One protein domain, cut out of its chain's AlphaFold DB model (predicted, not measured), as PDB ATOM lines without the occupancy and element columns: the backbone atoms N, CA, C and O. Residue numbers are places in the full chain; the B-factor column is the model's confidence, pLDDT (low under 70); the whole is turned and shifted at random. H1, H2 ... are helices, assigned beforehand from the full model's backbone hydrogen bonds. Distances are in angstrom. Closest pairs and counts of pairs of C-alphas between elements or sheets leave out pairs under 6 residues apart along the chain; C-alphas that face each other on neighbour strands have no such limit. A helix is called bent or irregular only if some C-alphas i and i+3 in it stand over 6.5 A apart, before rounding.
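Overview. This is residues 158 to 207 and 800 to 850 of the 938 residues of the protein "Sodium dicarboxylate cotransporter-related" of Schistosoma japonicum (UniProt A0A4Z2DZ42). A slender rod: the long bent helix H3 runs along it, and H1 and H2, nearly end to end, pack on its arms. The printed part has 101 residues, class all helix, in the order H1, H2, H3. It is only just extended, close to loose: radius of gyration of the C-alphas 19.2 A, spans 63 by 23 by 22 A.

Arrangement. H1, residues 158 to 177, and H2, residues 183 to 201, touch only at the corner, closest C-alphas Val 176 and Ile 183, 4.9 A. H3, residues 807 to 850, one helix by its hydrogen bonds, is bent: C-alphas 831 and 834 are 6.6 A apart; arms H3a, 807 to 831, and H3b, 834 to 850, stand at a steep tilt of 38 degrees. H1, H2 and H3a form a bundle, helices grouped lengthwise. H2 touches H3a, opposite ways, at a shallow tilt of 14 degrees, closest C-alphas Ser 186 and Ser 820, 4.5 A. H1 touches H3b, closest C-alphas Ala 164 and Phe 839, 5.3 A. Every O i to N i+4 pair is within hydrogen-bond range in H2 and H3b, 13 of 16 in H1, 15 of 21 in H3a.

Along the chain. H1 begins at C-alpha 158 (-20.135, 4.320, -2.196); H3b ends at C-alpha 850 (-15.901, 7.054, 6.210). H3a measures 32.2 A.

Size, cuts and confidence. Residues 208 to 799 are cut out, a C-alpha gap of 14.9 A. Residues 800 to 802 have pLDDT under 70.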
ATOM      1  N   ASN A 158     -19.843   5.102  -0.994       90.06
ATOM      2  CA  ASN A 158     -20.135   4.320  -2.196       90.06
ATOM      3  C   ASN A 158     -19.451   4.900  -3.441       90.06
ATOM      4  O   ASN A 158     -18.875   4.157  -4.227       90.06
ATOM      5  N   GLN A 159     -19.442   6.228  -3.612       90.81
ATOM      6  CA  GLN A 159     -18.688   6.871  -4.694       90.81
ATOM      7  C   GLN A 159     -17.181   6.601  -4.602       90.81
ATOM      8  O   GLN A 159     -16.538   6.408  -5.635       90.81
ATOM      9  N   GLY A 160     -16.613   6.576  -3.394       90.69
ATOM     10  CA  GLY A 160     -15.225   6.180  -3.161       90.69
ATOM     11  C   GLY A 160     -14.974   4.720  -3.545       90.69
ATOM     12  O   GLY A 160     -14.052   4.444  -4.307       90.69
ATOM     13  N   LEU A 161     -15.844   3.794  -3.136       91.25
ATOM     14  CA  LEU A 161     -15.750   2.382  -3.518       91.25
ATOM     15  C   LEU A 161     -15.855   2.174  -5.034       91.25
ATOM     16  O   LEU A 161     -15.055   1.436  -5.602       91.25
ATOM     17  N   TYR A 162     -16.774   2.863  -5.719       91.69
ATOM     18  CA  TYR A 162     -16.879   2.792  -7.180       91.69
ATOM     19  C   TYR A 162     -15.638   3.358  -7.878       91.69
ATOM     20  O   TYR A 162     -15.190   2.796  -8.876       91.69
ATOM     21  N   LYS A 163     -15.045   4.440  -7.351       90.19
ATOM     22  CA  LYS A 163     -13.763   4.960  -7.851       90.19
ATOM     23  C   LYS A 163     -12.637   3.950  -7.644       90.19
ATOM     24  O   LYS A 163     -11.883   3.722  -8.588       90.19
ATOM     25  N   ALA A 164     -12.573   3.303  -6.480       92.44
ATOM     26  CA  ALA A 164     -11.629   2.222  -6.221       92.44
ATOM     27  C   ALA A 164     -11.800   1.106  -7.258       92.44
ATOM     28  O   ALA A 164     -10.883   0.794  -8.010       92.44
ATOM     29  N   LEU A 165     -13.011   0.568  -7.380       91.62
ATOM     30  CA  LEU A 165     -13.307  -0.543  -8.276       91.62
ATOM     31  C   LEU A 165     -13.079  -0.185  -9.753       91.62
ATOM     32  O   LEU A 165     -12.708  -1.051 -10.542       91.62
ATOM     33  N   SER A 166     -13.216   1.092 -10.131       91.81
ATOM     34  CA  SER A 166     -12.876   1.574 -11.476       91.81
ATOM     35  C   SER A 166     -11.380   1.483 -11.800       91.81
ATOM     36  O   SER A 166     -11.028   1.261 -12.957       91.81
ATOM     37  N   ILE A 167     -10.499   1.600 -10.800       92.06
ATOM     38  CA  ILE A 167      -9.053   1.414 -10.994       92.06
ATOM     39  C   ILE A 167      -8.788  -0.040 -11.406       92.06
ATOM     40  O   ILE A 167      -8.121  -0.310 -12.404       92.06
ATOM     41  N   LEU A 168      -9.393  -0.990 -10.696       89.19
ATOM     42  CA  LEU A 168      -9.209  -2.402 -11.004       89.19
ATOM     43  C   LEU A 168      -9.888  -2.795 -12.321       89.19
ATOM     44  O   LEU A 168      -9.260  -3.387 -13.181       89.19
ATOM     45  N   THR A 169     -11.156  -2.453 -12.519       88.12
ATOM     46  CA  THR A 169     -11.944  -2.973 -13.654       88.12
ATOM     47  C   THR A 169     -11.744  -2.224 -14.967       88.12
ATOM     48  O   THR A 169     -11.942  -2.805 -16.029       88.12
ATOM     49  N   VAL A 170     -11.374  -0.941 -14.919       88.56
ATOM     50  CA  VAL A 170     -11.174  -0.122 -16.123       88.56
ATOM     51  C   VAL A 170      -9.690   0.111 -16.349       88.56
ATOM     52  O   VAL A 170      -9.171  -0.303 -17.378       88.56
ATOM     53  N   THR A 171      -8.981   0.715 -15.387       89.25
ATOM     54  CA  THR A 171      -7.593   1.128 -15.654       89.25
ATOM     55  C   THR A 171      -6.630  -0.047 -15.799       89.25
ATOM     56  O   THR A 171      -5.774   0.008 -16.675       89.25
ATOM     57  N   SER A 172      -6.793  -1.136 -15.032       90.19
ATOM     58  CA  SER A 172      -5.940  -2.323 -15.219       90.19
ATOM     59  C   SER A 172      -6.180  -2.992 -16.579       90.19
ATOM     60  O   SER A 172      -5.222  -3.318 -17.271       90.19
ATOM     61  N   VAL A 173      -7.444  -3.104 -17.007       89.19
ATOM     62  CA  VAL A 173      -7.824  -3.680 -18.307       89.19
ATOM     63  C   VAL A 173      -7.335  -2.801 -19.455       89.19
ATOM     64  O   VAL A 173      -6.892  -3.311 -20.480       89.19
ATOM     65  N   ASP A 174      -7.341  -1.478 -19.290       89.44
ATOM     66  CA  ASP A 174      -6.783  -0.572 -20.292       89.44
ATOM     67  C   ASP A 174      -5.269  -0.800 -20.468       89.44
ATOM     68  O   ASP A 174      -4.796  -0.818 -21.598       89.44
ATOM     69  N   PHE A 175      -4.506  -1.103 -19.412       91.25
ATOM     70  CA  PHE A 175      -3.100  -1.506 -19.575       91.25
ATOM     71  C   PHE A 175      -2.919  -2.850 -20.308       91.25
ATOM     72  O   PHE A 175      -1.832  -3.123 -20.816       91.25
ATOM     73  N   VAL A 176      -3.964  -3.672 -20.432       89.94
ATOM     74  CA  VAL A 176      -3.930  -4.938 -21.185       89.94
ATOM     75  C   VAL A 176      -4.342  -4.751 -22.650       89.94
ATOM     76  O   VAL A 176      -3.656  -5.257 -23.539       89.94
ATOM     77  N   GLU A 177      -5.413  -3.993 -22.913       87.62
ATOM     78  CA  GLU A 177      -6.100  -3.964 -24.219       87.62
ATOM     79  C   GLU A 177      -6.045  -2.622 -24.968       87.62
ATOM     80  O   GLU A 177      -6.379  -2.566 -26.151       87.62
ATOM     81  N   ASN A 178      -5.668  -1.516 -24.319       86.88
ATOM     82  CA  ASN A 178      -5.774  -0.181 -24.923       86.88
ATOM     83  C   ASN A 178      -4.962  -0.073 -26.235       86.88
ATOM     84  O   ASN A 178      -3.807  -0.505 -26.279       86.88
ATOM     85  N   PRO A 179      -5.514   0.534 -27.305       83.12
ATOM     86  CA  PRO A 179      -4.831   0.650 -28.594       83.12
ATOM     87  C   PRO A 179      -3.496   1.405 -28.558       83.12
ATOM     88  O   PRO A 179      -2.651   1.148 -29.413       83.12
ATOM     89  N   ASN A 180      -3.295   2.323 -27.606       84.75
ATOM     90  CA  ASN A 180      -2.101   3.175 -27.580       84.75
ATOM     91  C   ASN A 180      -1.002   2.636 -26.660       84.75
ATOM     92  O   ASN A 180       0.151   2.538 -27.068       84.75
ATOM     93  N   PHE A 181      -1.356   2.305 -25.418       86.69
ATOM     94  CA  PHE A 181      -0.411   1.864 -24.396       86.69
ATOM     95  C   PHE A 181      -0.966   0.631 -23.696       86.69
ATOM     96  O   PHE A 181      -1.825   0.742 -22.821       86.69
ATOM     97  N   SER A 182      -0.505  -0.542 -24.120       92.31
ATOM     98  CA  SER A 182      -0.936  -1.812 -23.545       92.31
ATOM     99  C   SER A 182       0.026  -2.964 -23.812       92.31
ATOM    100  O   SER A 182       0.908  -2.862 -24.676       92.31
ATOM    101  N   ILE A 183      -0.201  -4.073 -23.101       92.31
ATOM    102  CA  ILE A 183       0.469  -5.362 -23.315       92.31
ATOM    103  C   ILE A 183       0.223  -5.845 -24.746       92.31
ATOM    104  O   ILE A 183       1.179  -6.108 -25.477       92.31
ATOM    105  N   TYR A 184      -1.036  -5.901 -25.189       90.44
ATOM    106  CA  TYR A 184      -1.355  -6.339 -26.549       90.44
ATOM    107  C   TYR A 184      -0.669  -5.460 -27.601       90.44
ATOM    108  O   TYR A 184      -0.038  -5.969 -28.531       90.44
ATOM    109  N   ARG A 185      -0.719  -4.133 -27.425       92.12
ATOM    110  CA  ARG A 185      -0.076  -3.200 -28.351       92.12
ATOM    111  C   ARG A 185       1.439  -3.397 -28.403       92.12
ATOM    112  O   ARG A 185       1.993  -3.392 -29.496       92.12
ATOM    113  N   SER A 186       2.087  -3.639 -27.263       92.94
ATOM    114  CA  SER A 186       3.535  -3.874 -27.205       92.94
ATOM    115  C   SER A 186       3.972  -5.153 -27.934       92.94
ATOM    116  O   SER A 186       5.012  -5.159 -28.585       92.94
ATOM    117  N   LEU A 187       3.152  -6.214 -27.912       90.94
ATOM    118  CA  LEU A 187       3.404  -7.434 -28.690       90.94
ATOM    119  C   LEU A 187       3.248  -7.190 -30.196       90.94
ATOM    120  O   LEU A 187       4.039  -7.684 -31.000       90.94
ATOM    121  N   VAL A 188       2.248  -6.398 -30.591       91.62
ATOM    122  CA  VAL A 188       2.083  -5.979 -31.989       91.62
ATOM    123  C   VAL A 188       3.268  -5.120 -32.436       91.62
ATOM    124  O   VAL A 188       3.812  -5.348 -33.516       91.62
ATOM    125  N   ASP A 189       3.703  -4.171 -31.606       90.19
ATOM    126  CA  ASP A 189       4.856  -3.316 -31.887       90.19
ATOM    127  C   ASP A 189       6.168  -4.120 -31.942       90.19
ATOM    128  O   ASP A 189       7.007  -3.821 -32.790       90.19
ATOM    129  N   LEU A 190       6.302  -5.210 -31.174       91.62
ATOM    130  CA  LEU A 190       7.428  -6.148 -31.281       91.62
ATOM    131  C   LEU A 190       7.467  -6.831 -32.655       91.62
ATOM    132  O   LEU A 190       8.518  -6.890 -33.297       91.62
ATOM    133  N   CYS A 191       6.321  -7.313 -33.141       90.56
ATOM    134  CA  CYS A 191       6.204  -7.893 -34.480       90.56
ATOM    135  C   CYS A 191       6.506  -6.861 -35.577       90.56
ATOM    136  O   CYS A 191       7.159  -7.183 -36.575       90.56
ATOM    137  N   ILE A 192       6.062  -5.613 -35.396       88.88
ATOM    138  CA  ILE A 192       6.378  -4.506 -36.305       88.88
ATOM    139  C   ILE A 192       7.882  -4.217 -36.278       88.88
ATOM    140  O   ILE A 192       8.479  -4.120 -37.344       88.88
ATOM    141  N   ALA A 193       8.512  -4.152 -35.103       89.56
ATOM    142  CA  ALA A 193       9.948  -3.932 -34.955       89.56
ATOM    143  C   ALA A 193      10.767  -5.061 -35.605       89.56
ATOM    144  O   ALA A 193      11.701  -4.788 -36.355       89.56
ATOM    145  N   ALA A 194      10.377  -6.324 -35.412       89.19
ATOM    146  CA  ALA A 194      11.011  -7.463 -36.077       89.19
ATOM    147  C   ALA A 194      10.908  -7.357 -37.609       89.19
ATOM    148  O   ALA A 194      11.902  -7.514 -38.320       89.19
ATOM    149  N   ARG A 195       9.724  -7.011 -38.133       88.56
ATOM    150  CA  ARG A 195       9.522  -6.779 -39.572       88.56
ATOM    151  C   ARG A 195      10.330  -5.587 -40.085       88.56
ATOM    152  O   ARG A 195      10.887  -5.668 -41.175       88.56
ATOM    153  N   SER A 196      10.415  -4.514 -39.308       86.81
ATOM    154  CA  SER A 196      11.224  -3.325 -39.580       86.81
ATOM    155  C   SER A 196      12.722  -3.646 -39.660       86.81
ATOM    156  O   SER A 196      13.402  -3.155 -40.558       86.81
ATOM    157  N   ILE A 197      13.237  -4.509 -38.776       88.06
ATOM    158  CA  ILE A 197      14.629  -4.987 -38.822       88.06
ATOM    159  C   ILE A 197      14.875  -5.746 -40.132       88.06
ATOM    160  O   ILE A 197      15.806  -5.419 -40.870       88.06
ATOM    161  N   VAL A 198      14.005  -6.701 -40.476       89.12
ATOM    162  CA  VAL A 198      14.097  -7.439 -41.750       89.12
ATOM    163  C   VAL A 198      14.002  -6.487 -42.952       89.12
ATOM    164  O   VAL A 198      14.719  -6.657 -43.940       89.12
ATOM    165  N   ASP A 199      13.160  -5.457 -42.873       87.75
ATOM    166  CA  ASP A 199      12.995  -4.454 -43.925       87.75
ATOM    167  C   ASP A 199      14.230  -3.564 -44.122       87.75
ATOM    168  O   ASP A 199      14.573  -3.255 -45.263       87.75
ATOM    169  N   ILE A 200      14.941  -3.185 -43.055       86.06
ATOM    170  CA  ILE A 200      16.207  -2.453 -43.192       86.06
ATOM    171  C   ILE A 200      17.264  -3.322 -43.884       86.06
ATOM    172  O   ILE A 200      17.908  -2.846 -44.818       86.06
ATOM    173  N   PHE A 201      17.449  -4.572 -43.445       86.75
ATOM    174  CA  PHE A 201      18.547  -5.420 -43.931       86.75
ATOM    175  C   PHE A 201      18.304  -6.003 -45.323       86.75
ATOM    176  O   PHE A 201      19.221  -6.062 -46.141       86.75
ATOM    177  N   PHE A 202      17.082  -6.447 -45.605       87.19
ATOM    178  CA  PHE A 202      16.755  -7.106 -46.868       87.19
ATOM    179  C   PHE A 202      15.894  -6.221 -47.766       87.19
ATOM    180  O   PHE A 202      16.099  -6.173 -48.979       87.19
ATOM    181  N   GLY A 203      14.965  -5.468 -47.188       85.50
ATOM    182  CA  GLY A 203      13.898  -4.811 -47.932       85.50
ATOM    183  C   GLY A 203      12.678  -5.718 -47.982       85.50
ATOM    184  O   GLY A 203      12.593  -6.652 -48.783       85.50
ATOM    185  N   TRP A 204      11.727  -5.429 -47.107       86.00
ATOM    186  CA  TRP A 204      10.425  -6.062 -47.080       86.00
ATOM    187  C   TRP A 204       9.551  -5.460 -48.189       86.00
ATOM    188  O   TRP A 204       9.646  -4.257 -48.444       86.00
ATOM    189  N   PRO A 205       8.682  -6.250 -48.847       83.06
ATOM    190  CA  PRO A 205       7.749  -5.737 -49.839       83.06
ATOM    191  C   PRO A 205       6.922  -4.567 -49.305       83.06
ATOM    192  O   PRO A 205       6.091  -4.737 -48.405       83.06
ATOM    193  N   ARG A 206       7.138  -3.387 -49.883       73.94
ATOM    194  CA  ARG A 206       6.357  -2.183 -49.606       73.94
ATOM    195  C   ARG A 206       5.498  -1.872 -50.817       73.94
ATOM    196  O   ARG A 206       6.005  -1.629 -51.919       73.94
ATOM    197  N   VAL A 207       4.198  -1.998 -50.599       71.44
ATOM    198  CA  VAL A 207       3.178  -1.908 -51.628       71.44
ATOM    199  C   VAL A 207       2.137  -0.911 -51.161       71.44
ATOM    200  O   VAL A 207       1.490  -1.123 -50.131       71.44
ATOM    201  N   LEU A 800       8.019  11.442 -47.690       48.97
ATOM    202  CA  LEU A 800       6.951  11.691 -46.719       48.97
ATOM    203  C   LEU A 800       7.009  10.701 -45.540       48.97
ATOM    204  O   LEU A 800       6.391   9.641 -45.582       48.97
ATOM    205  N   GLY A 801       7.699  11.075 -44.457       52.38
ATOM    206  CA  GLY A 801       7.232  10.722 -43.107       52.38
ATOM    207  C   GLY A 801       8.160   9.938 -42.173       52.38
ATOM    208  O   GLY A 801       7.836   9.859 -40.993       52.38
ATOM    209  N   SER A 802       9.294   9.389 -42.623       62.34
ATOM    210  CA  SER A 802      10.258   8.722 -41.724       62.34
ATOM    211  C   SER A 802      11.574   9.484 -41.630       62.34
ATOM    212  O   SER A 802      12.057  10.001 -42.642       62.34
ATOM    213  N   ASN A 803      12.198   9.492 -40.449       70.69
ATOM    214  CA  ASN A 803      13.545  10.036 -40.314       70.69
ATOM    215  C   ASN A 803      14.501   9.248 -41.212       70.69
ATOM    216  O   ASN A 803      14.528   8.017 -41.221       70.69
ATOM    217  N   ARG A 804      15.286   9.980 -42.001       78.06
ATOM    218  CA  ARG A 804      16.306   9.390 -42.879       78.06
ATOM    219  C   ARG A 804      17.612   9.116 -42.145       78.06
ATOM    220  O   ARG A 804      18.390   8.273 -42.584       78.06
ATOM    221  N   LEU A 805      17.838   9.847 -41.058       82.31
ATOM    222  CA  LEU A 805      19.042   9.796 -40.243       82.31
ATOM    223  C   LEU A 805      18.952   8.648 -39.239       82.31
ATOM    224  O   LEU A 805      17.932   8.496 -38.575       82.31
ATOM    225  N   LEU A 806      20.037   7.879 -39.121       85.75
ATOM    226  CA  LEU A 806      20.204   6.802 -38.136       85.75
ATOM    227  C   LEU A 806      19.004   5.825 -38.057       85.75
ATOM    228  O   LEU A 806      18.478   5.572 -36.969       85.75
ATOM    229  N   PRO A 807      18.565   5.229 -39.183       84.00
ATOM    230  CA  PRO A 807      17.355   4.402 -39.221       84.00
ATOM    231  C   PRO A 807      17.464   3.151 -38.335       84.00
ATOM    232  O   PRO A 807      16.493   2.763 -37.691       84.00
ATOM    233  N   LEU A 808      18.648   2.530 -38.254       85.81
ATOM    234  CA  LEU A 808      18.889   1.391 -37.361       85.81
ATOM    235  C   LEU A 808      18.730   1.779 -35.887       85.81
ATOM    236  O   LEU A 808      18.136   1.025 -35.118       85.81
ATOM    237  N   PHE A 809      19.220   2.960 -35.502       87.12
ATOM    238  CA  PHE A 809      19.102   3.447 -34.131       87.12
ATOM    239  C   PHE A 809      17.641   3.706 -33.757       87.12
ATOM    240  O   PHE A 809      17.205   3.283 -32.691       87.12
ATOM    241  N   GLU A 810      16.857   4.325 -34.646       88.31
ATOM    242  CA  GLU A 810      15.425   4.537 -34.411       88.31
ATOM    243  C   GLU A 810      14.683   3.207 -34.210       88.31
ATOM    244  O   GLU A 810      13.898   3.058 -33.272       88.31
ATOM    245  N   ILE A 811      14.948   2.204 -35.048       88.06
ATOM    246  CA  ILE A 811      14.236   0.925 -34.958       88.06
ATOM    247  C   ILE A 811      14.634   0.158 -33.689       88.06
ATOM    248  O   ILE A 811      13.761  -0.358 -32.992       88.06
ATOM    249  N   ILE A 812      15.920   0.133 -33.331       89.62
ATOM    250  CA  ILE A 812      16.397  -0.575 -32.133       89.62
ATOM    251  C   ILE A 812      15.974   0.152 -30.847       89.62
ATOM    252  O   ILE A 812      15.429  -0.466 -29.933       89.62
ATOM    253  N   PHE A 813      16.201   1.462 -30.756       90.38
ATOM    254  CA  PHE A 813      15.967   2.207 -29.521       90.38
ATOM    255  C   PHE A 813      14.495   2.591 -29.342       90.38
ATOM    256  O   PHE A 813      13.910   2.377 -28.283       90.38
ATOM    257  N   TYR A 814      13.852   3.138 -30.373       89.62
ATOM    258  CA  TYR A 814      12.488   3.643 -30.234       89.62
ATOM    259  C   TYR A 814      11.429   2.553 -30.449       89.62
ATOM    260  O   TYR A 814      10.533   2.399 -29.617       89.62
ATOM    261  N   GLN A 815      11.516   1.770 -31.530       88.25
ATOM    262  CA  GLN A 815      10.488   0.760 -31.832       88.25
ATOM    263  C   GLN A 815      10.653  -0.512 -30.987       88.25
ATOM    264  O   GLN A 815       9.692  -0.972 -30.371       88.25
ATOM    265  N   PHE A 816      11.861  -1.070 -30.915       91.81
ATOM    266  CA  PHE A 816      12.106  -2.295 -30.155       91.81
ATOM    267  C   PHE A 816      12.206  -2.029 -28.643       91.81
ATOM    268  O   PHE A 816      11.400  -2.555 -27.878       91.81
ATOM    269  N   LEU A 817      13.135  -1.183 -28.185       92.62
ATOM    270  CA  LEU A 817      13.346  -0.988 -26.746       92.62
ATOM    271  C   LEU A 817      12.191  -0.221 -26.076       92.62
ATOM    272  O   LEU A 817      11.588  -0.745 -25.144       92.62
ATOM    273  N   ILE A 818      11.853   0.989 -26.538       92.44
ATOM    274  CA  ILE A 818      10.831   1.823 -25.874       92.44
ATOM    275  C   ILE A 818       9.414   1.268 -26.081       92.44
ATOM    276  O   ILE A 818       8.730   0.961 -25.104       92.44
ATOM    277  N   LYS A 819       8.961   1.132 -27.336       90.56
ATOM    278  CA  LYS A 819       7.568   0.744 -27.643       90.56
ATOM    279  C   LYS A 819       7.244  -0.728 -27.406       90.56
ATOM    280  O   LYS A 819       6.083  -1.049 -27.175       90.56
ATOM    281  N   SER A 820       8.236  -1.614 -27.466       92.19
ATOM    282  CA  SER A 820       8.001  -3.046 -27.245       92.19
ATOM    283  C   SER A 820       8.410  -3.449 -25.830       92.19
ATOM    284  O   SER A 820       7.545  -3.740 -25.012       92.19
ATOM    285  N   VAL A 821       9.704  -3.412 -25.494       93.12
ATOM    286  CA  VAL A 821      10.210  -3.972 -24.223       93.12
ATOM    287  C   VAL A 821       9.793  -3.144 -23.006       93.12
ATOM    288  O   VAL A 821       9.163  -3.673 -22.090       93.12
ATOM    289  N   ILE A 822      10.113  -1.848 -22.980       94.50
ATOM    290  CA  ILE A 822       9.815  -0.976 -21.834       94.50
ATOM    291  C   ILE A 822       8.303  -0.855 -21.653       94.50
ATOM    292  O   ILE A 822       7.807  -1.026 -20.543       94.50
ATOM    293  N   GLN A 823       7.555  -0.618 -22.733       93.94
ATOM    294  CA  GLN A 823       6.095  -0.573 -22.676       93.94
ATOM    295  C   GLN A 823       5.486  -1.887 -22.162       93.94
ATOM    296  O   GLN A 823       4.577  -1.832 -21.336       93.94
ATOM    297  N   PHE A 824       5.974  -3.055 -22.596       94.69
ATOM    298  CA  PHE A 824       5.501  -4.351 -22.096       94.69
ATOM    299  C   PHE A 824       5.743  -4.488 -20.588       94.69
ATOM    300  O   PHE A 824       4.815  -4.775 -19.837       94.69
ATOM    301  N   VAL A 825       6.965  -4.204 -20.123       94.56
ATOM    302  CA  VAL A 825       7.314  -4.294 -18.695       94.56
ATOM    303  C   VAL A 825       6.488  -3.308 -17.867       94.56
ATOM    304  O   VAL A 825       5.883  -3.701 -16.873       94.56
ATOM    305  N   VAL A 826       6.401  -2.042 -18.285       94.31
ATOM    306  CA  VAL A 826       5.638  -1.014 -17.562       94.31
ATOM    307  C   VAL A 826       4.146  -1.342 -17.553       94.31
ATOM    308  O   VAL A 826       3.518  -1.227 -16.508       94.31
ATOM    309  N   SER A 827       3.564  -1.779 -18.673       93.50
ATOM    310  CA  SER A 827       2.143  -2.148 -18.719       93.50
ATOM    311  C   SER A 827       1.830  -3.366 -17.845       93.50
ATOM    312  O   SER A 827       0.819  -3.350 -17.148       93.50
ATOM    313  N   LEU A 828       2.720  -4.361 -17.785       93.62
ATOM    314  CA  LEU A 828       2.582  -5.528 -16.911       93.62
ATOM    315  C   LEU A 828       2.688  -5.144 -15.426       93.62
ATOM    316  O   LEU A 828       1.825  -5.518 -14.629       93.62
ATOM    317  N   LEU A 829       3.686  -4.334 -15.051       93.81
ATOM    318  CA  LEU A 829       3.820  -3.808 -13.686       93.81
ATOM    319  C   LEU A 829       2.607  -2.950 -13.294       93.81
ATOM    320  O   LEU A 829       2.068  -3.092 -12.194       93.81
ATOM    321  N   CYS A 830       2.138  -2.085 -14.195       93.31
ATOM    322  CA  CYS A 830       0.975  -1.238 -13.959       93.31
ATOM    323  C   CYS A 830      -0.310  -2.055 -13.794       93.31
ATOM    324  O   CYS A 830      -1.049  -1.816 -12.839       93.31
ATOM    325  N   ALA A 831      -0.569  -3.018 -14.682       92.62
ATOM    326  CA  ALA A 831      -1.787  -3.821 -14.673       92.62
ATOM    327  C   ALA A 831      -1.885  -4.723 -13.434       92.62
ATOM    328  O   ALA A 831      -2.939  -4.765 -12.800       92.62
ATOM    329  N   PHE A 832      -0.794  -5.409 -13.070       92.69
ATOM    330  CA  PHE A 832      -0.829  -6.477 -12.064       92.69
ATOM    331  C   PHE A 832      -0.282  -6.093 -10.686       92.69
ATOM    332  O   PHE A 832      -0.640  -6.746  -9.710       92.69
ATOM    333  N   LEU A 833       0.553  -5.053 -10.565       93.44
ATOM    334  CA  LEU A 833       1.121  -4.643  -9.272       93.44
ATOM    335  C   LEU A 833       0.608  -3.273  -8.829       93.44
ATOM    336  O   LEU A 833       0.001  -3.155  -7.765       93.44
ATOM    337  N   ILE A 834       0.807  -2.237  -9.651       94.31
ATOM    338  CA  ILE A 834       0.518  -0.853  -9.247       94.31
ATOM    339  C   ILE A 834      -0.991  -0.619  -9.137       94.31
ATOM    340  O   ILE A 834      -1.439  -0.062  -8.138       94.31
ATOM    341  N   CYS A 835      -1.794  -1.059 -10.114       93.88
ATOM    342  CA  CYS A 835      -3.246  -0.869 -10.062       93.88
ATOM    343  C   CYS A 835      -3.897  -1.610  -8.876       93.88
ATOM    344  O   CYS A 835      -4.674  -0.970  -8.162       93.88
ATOM    345  N   PRO A 836      -3.583  -2.893  -8.593       94.38
ATOM    346  CA  PRO A 836      -4.104  -3.575  -7.406       94.38
ATOM    347  C   PRO A 836      -3.633  -2.955  -6.086       94.38
ATOM    348  O   PRO A 836      -4.442  -2.791  -5.171       94.38
ATOM    349  N   ALA A 837      -2.369  -2.531  -5.984       94.06
ATOM    350  CA  ALA A 837      -1.874  -1.837  -4.795       94.06
ATOM    351  C   ALA A 837      -2.591  -0.493  -4.581       94.06
ATOM    352  O   ALA A 837      -3.051  -0.193  -3.478       94.06
ATOM    353  N   TRP A 838      -2.756   0.295  -5.647       94.69
ATOM    354  CA  TRP A 838      -3.472   1.568  -5.601       94.69
ATOM    355  C   TRP A 838      -4.954   1.383  -5.258       94.69
ATOM    356  O   TRP A 838      -5.514   2.163  -4.490       94.69
ATOM    357  N   PHE A 839      -5.584   0.320  -5.762       94.88
ATOM    358  CA  PHE A 839      -6.942  -0.078  -5.393       94.88
ATOM    359  C   PHE A 839      -7.071  -0.344  -3.886       94.88
ATOM    360  O   PHE A 839      -7.965   0.218  -3.249       94.88
ATOM    361  N   LEU A 840      -6.162  -1.135  -3.305       94.50
ATOM    362  CA  LEU A 840      -6.161  -1.439  -1.869       94.50
ATOM    363  C   LEU A 840      -5.945  -0.183  -1.017       94.50
ATOM    364  O   LEU A 840      -6.698   0.056  -0.071       94.50
ATOM    365  N   LEU A 841      -4.975   0.661  -1.386       94.69
ATOM    366  CA  LEU A 841      -4.722   1.935  -0.704       94.69
ATOM    367  C   LEU A 841      -5.938   2.867  -0.773       94.69
ATOM    368  O   LEU A 841      -6.303   3.488   0.226       94.69
ATOM    369  N   TYR A 842      -6.605   2.941  -1.928       94.88
ATOM    370  CA  TYR A 842      -7.780   3.791  -2.106       94.88
ATOM    371  C   TYR A 842      -8.995   3.280  -1.321       94.88
ATOM    372  O   TYR A 842      -9.754   4.087  -0.773       94.88
ATOM    373  N   ILE A 843      -9.180   1.958  -1.220       95.06
ATOM    374  CA  ILE A 843     -10.189   1.358  -0.337       95.06
ATOM    375  C   ILE A 843      -9.897   1.724   1.114       95.06
ATOM    376  O   ILE A 843     -10.788   2.224   1.796       95.06
ATOM    377  N   LEU A 844      -8.657   1.534   1.572       94.75
ATOM    378  CA  LEU A 844      -8.269   1.824   2.950       94.75
ATOM    379  C   LEU A 844      -8.481   3.304   3.294       94.75
ATOM    380  O   LEU A 844      -9.062   3.618   4.331       94.75
ATOM    381  N   TYR A 845      -8.112   4.208   2.383       94.88
ATOM    382  CA  TYR A 845      -8.403   5.638   2.495       94.88
ATOM    383  C   TYR A 845      -9.911   5.932   2.543       94.88
ATOM    384  O   TYR A 845     -10.366   6.765   3.324       94.88
ATOM    385  N   THR A 846     -10.713   5.260   1.717       94.31
ATOM    386  CA  THR A 846     -12.167   5.476   1.672       94.31
ATOM    387  C   THR A 846     -12.849   4.985   2.952       94.31
ATOM    388  O   THR A 846     -13.734   5.668   3.471       94.31
ATOM    389  N   ILE A 847     -12.415   3.840   3.489       94.88
ATOM    390  CA  ILE A 847     -12.902   3.283   4.757       94.88
ATOM    391  C   ILE A 847     -12.490   4.180   5.924       94.88
ATOM    392  O   ILE A 847     -13.345   4.541   6.730       94.88
ATOM    393  N   SER A 848     -11.223   4.599   6.003       93.12
ATOM    394  CA  SER A 848     -10.758   5.475   7.085       93.12
ATOM    395  C   SER A 848     -11.488   6.817   7.069       93.12
ATOM    396  O   SER A 848     -11.991   7.265   8.098       93.12
ATOM    397  N   LYS A 849     -11.656   7.412   5.882       92.62
ATOM    398  CA  LYS A 849     -12.437   8.635   5.682       92.62
ATOM    399  C   LYS A 849     -13.887   8.462   6.138       92.62
ATOM    400  O   LYS A 849     -14.410   9.335   6.824       92.62
ATOM    401  N   TYR A 850     -14.537   7.356   5.772       93.44
ATOM    402  CA  TYR A 850     -15.901   7.054   6.210       93.44
ATOM    403  C   TYR A 850     -15.992   6.949   7.733       93.44
ATOM    404  O   TYR A 850     -16.823   7.634   8.323       93.44
TER     405      TYR A 850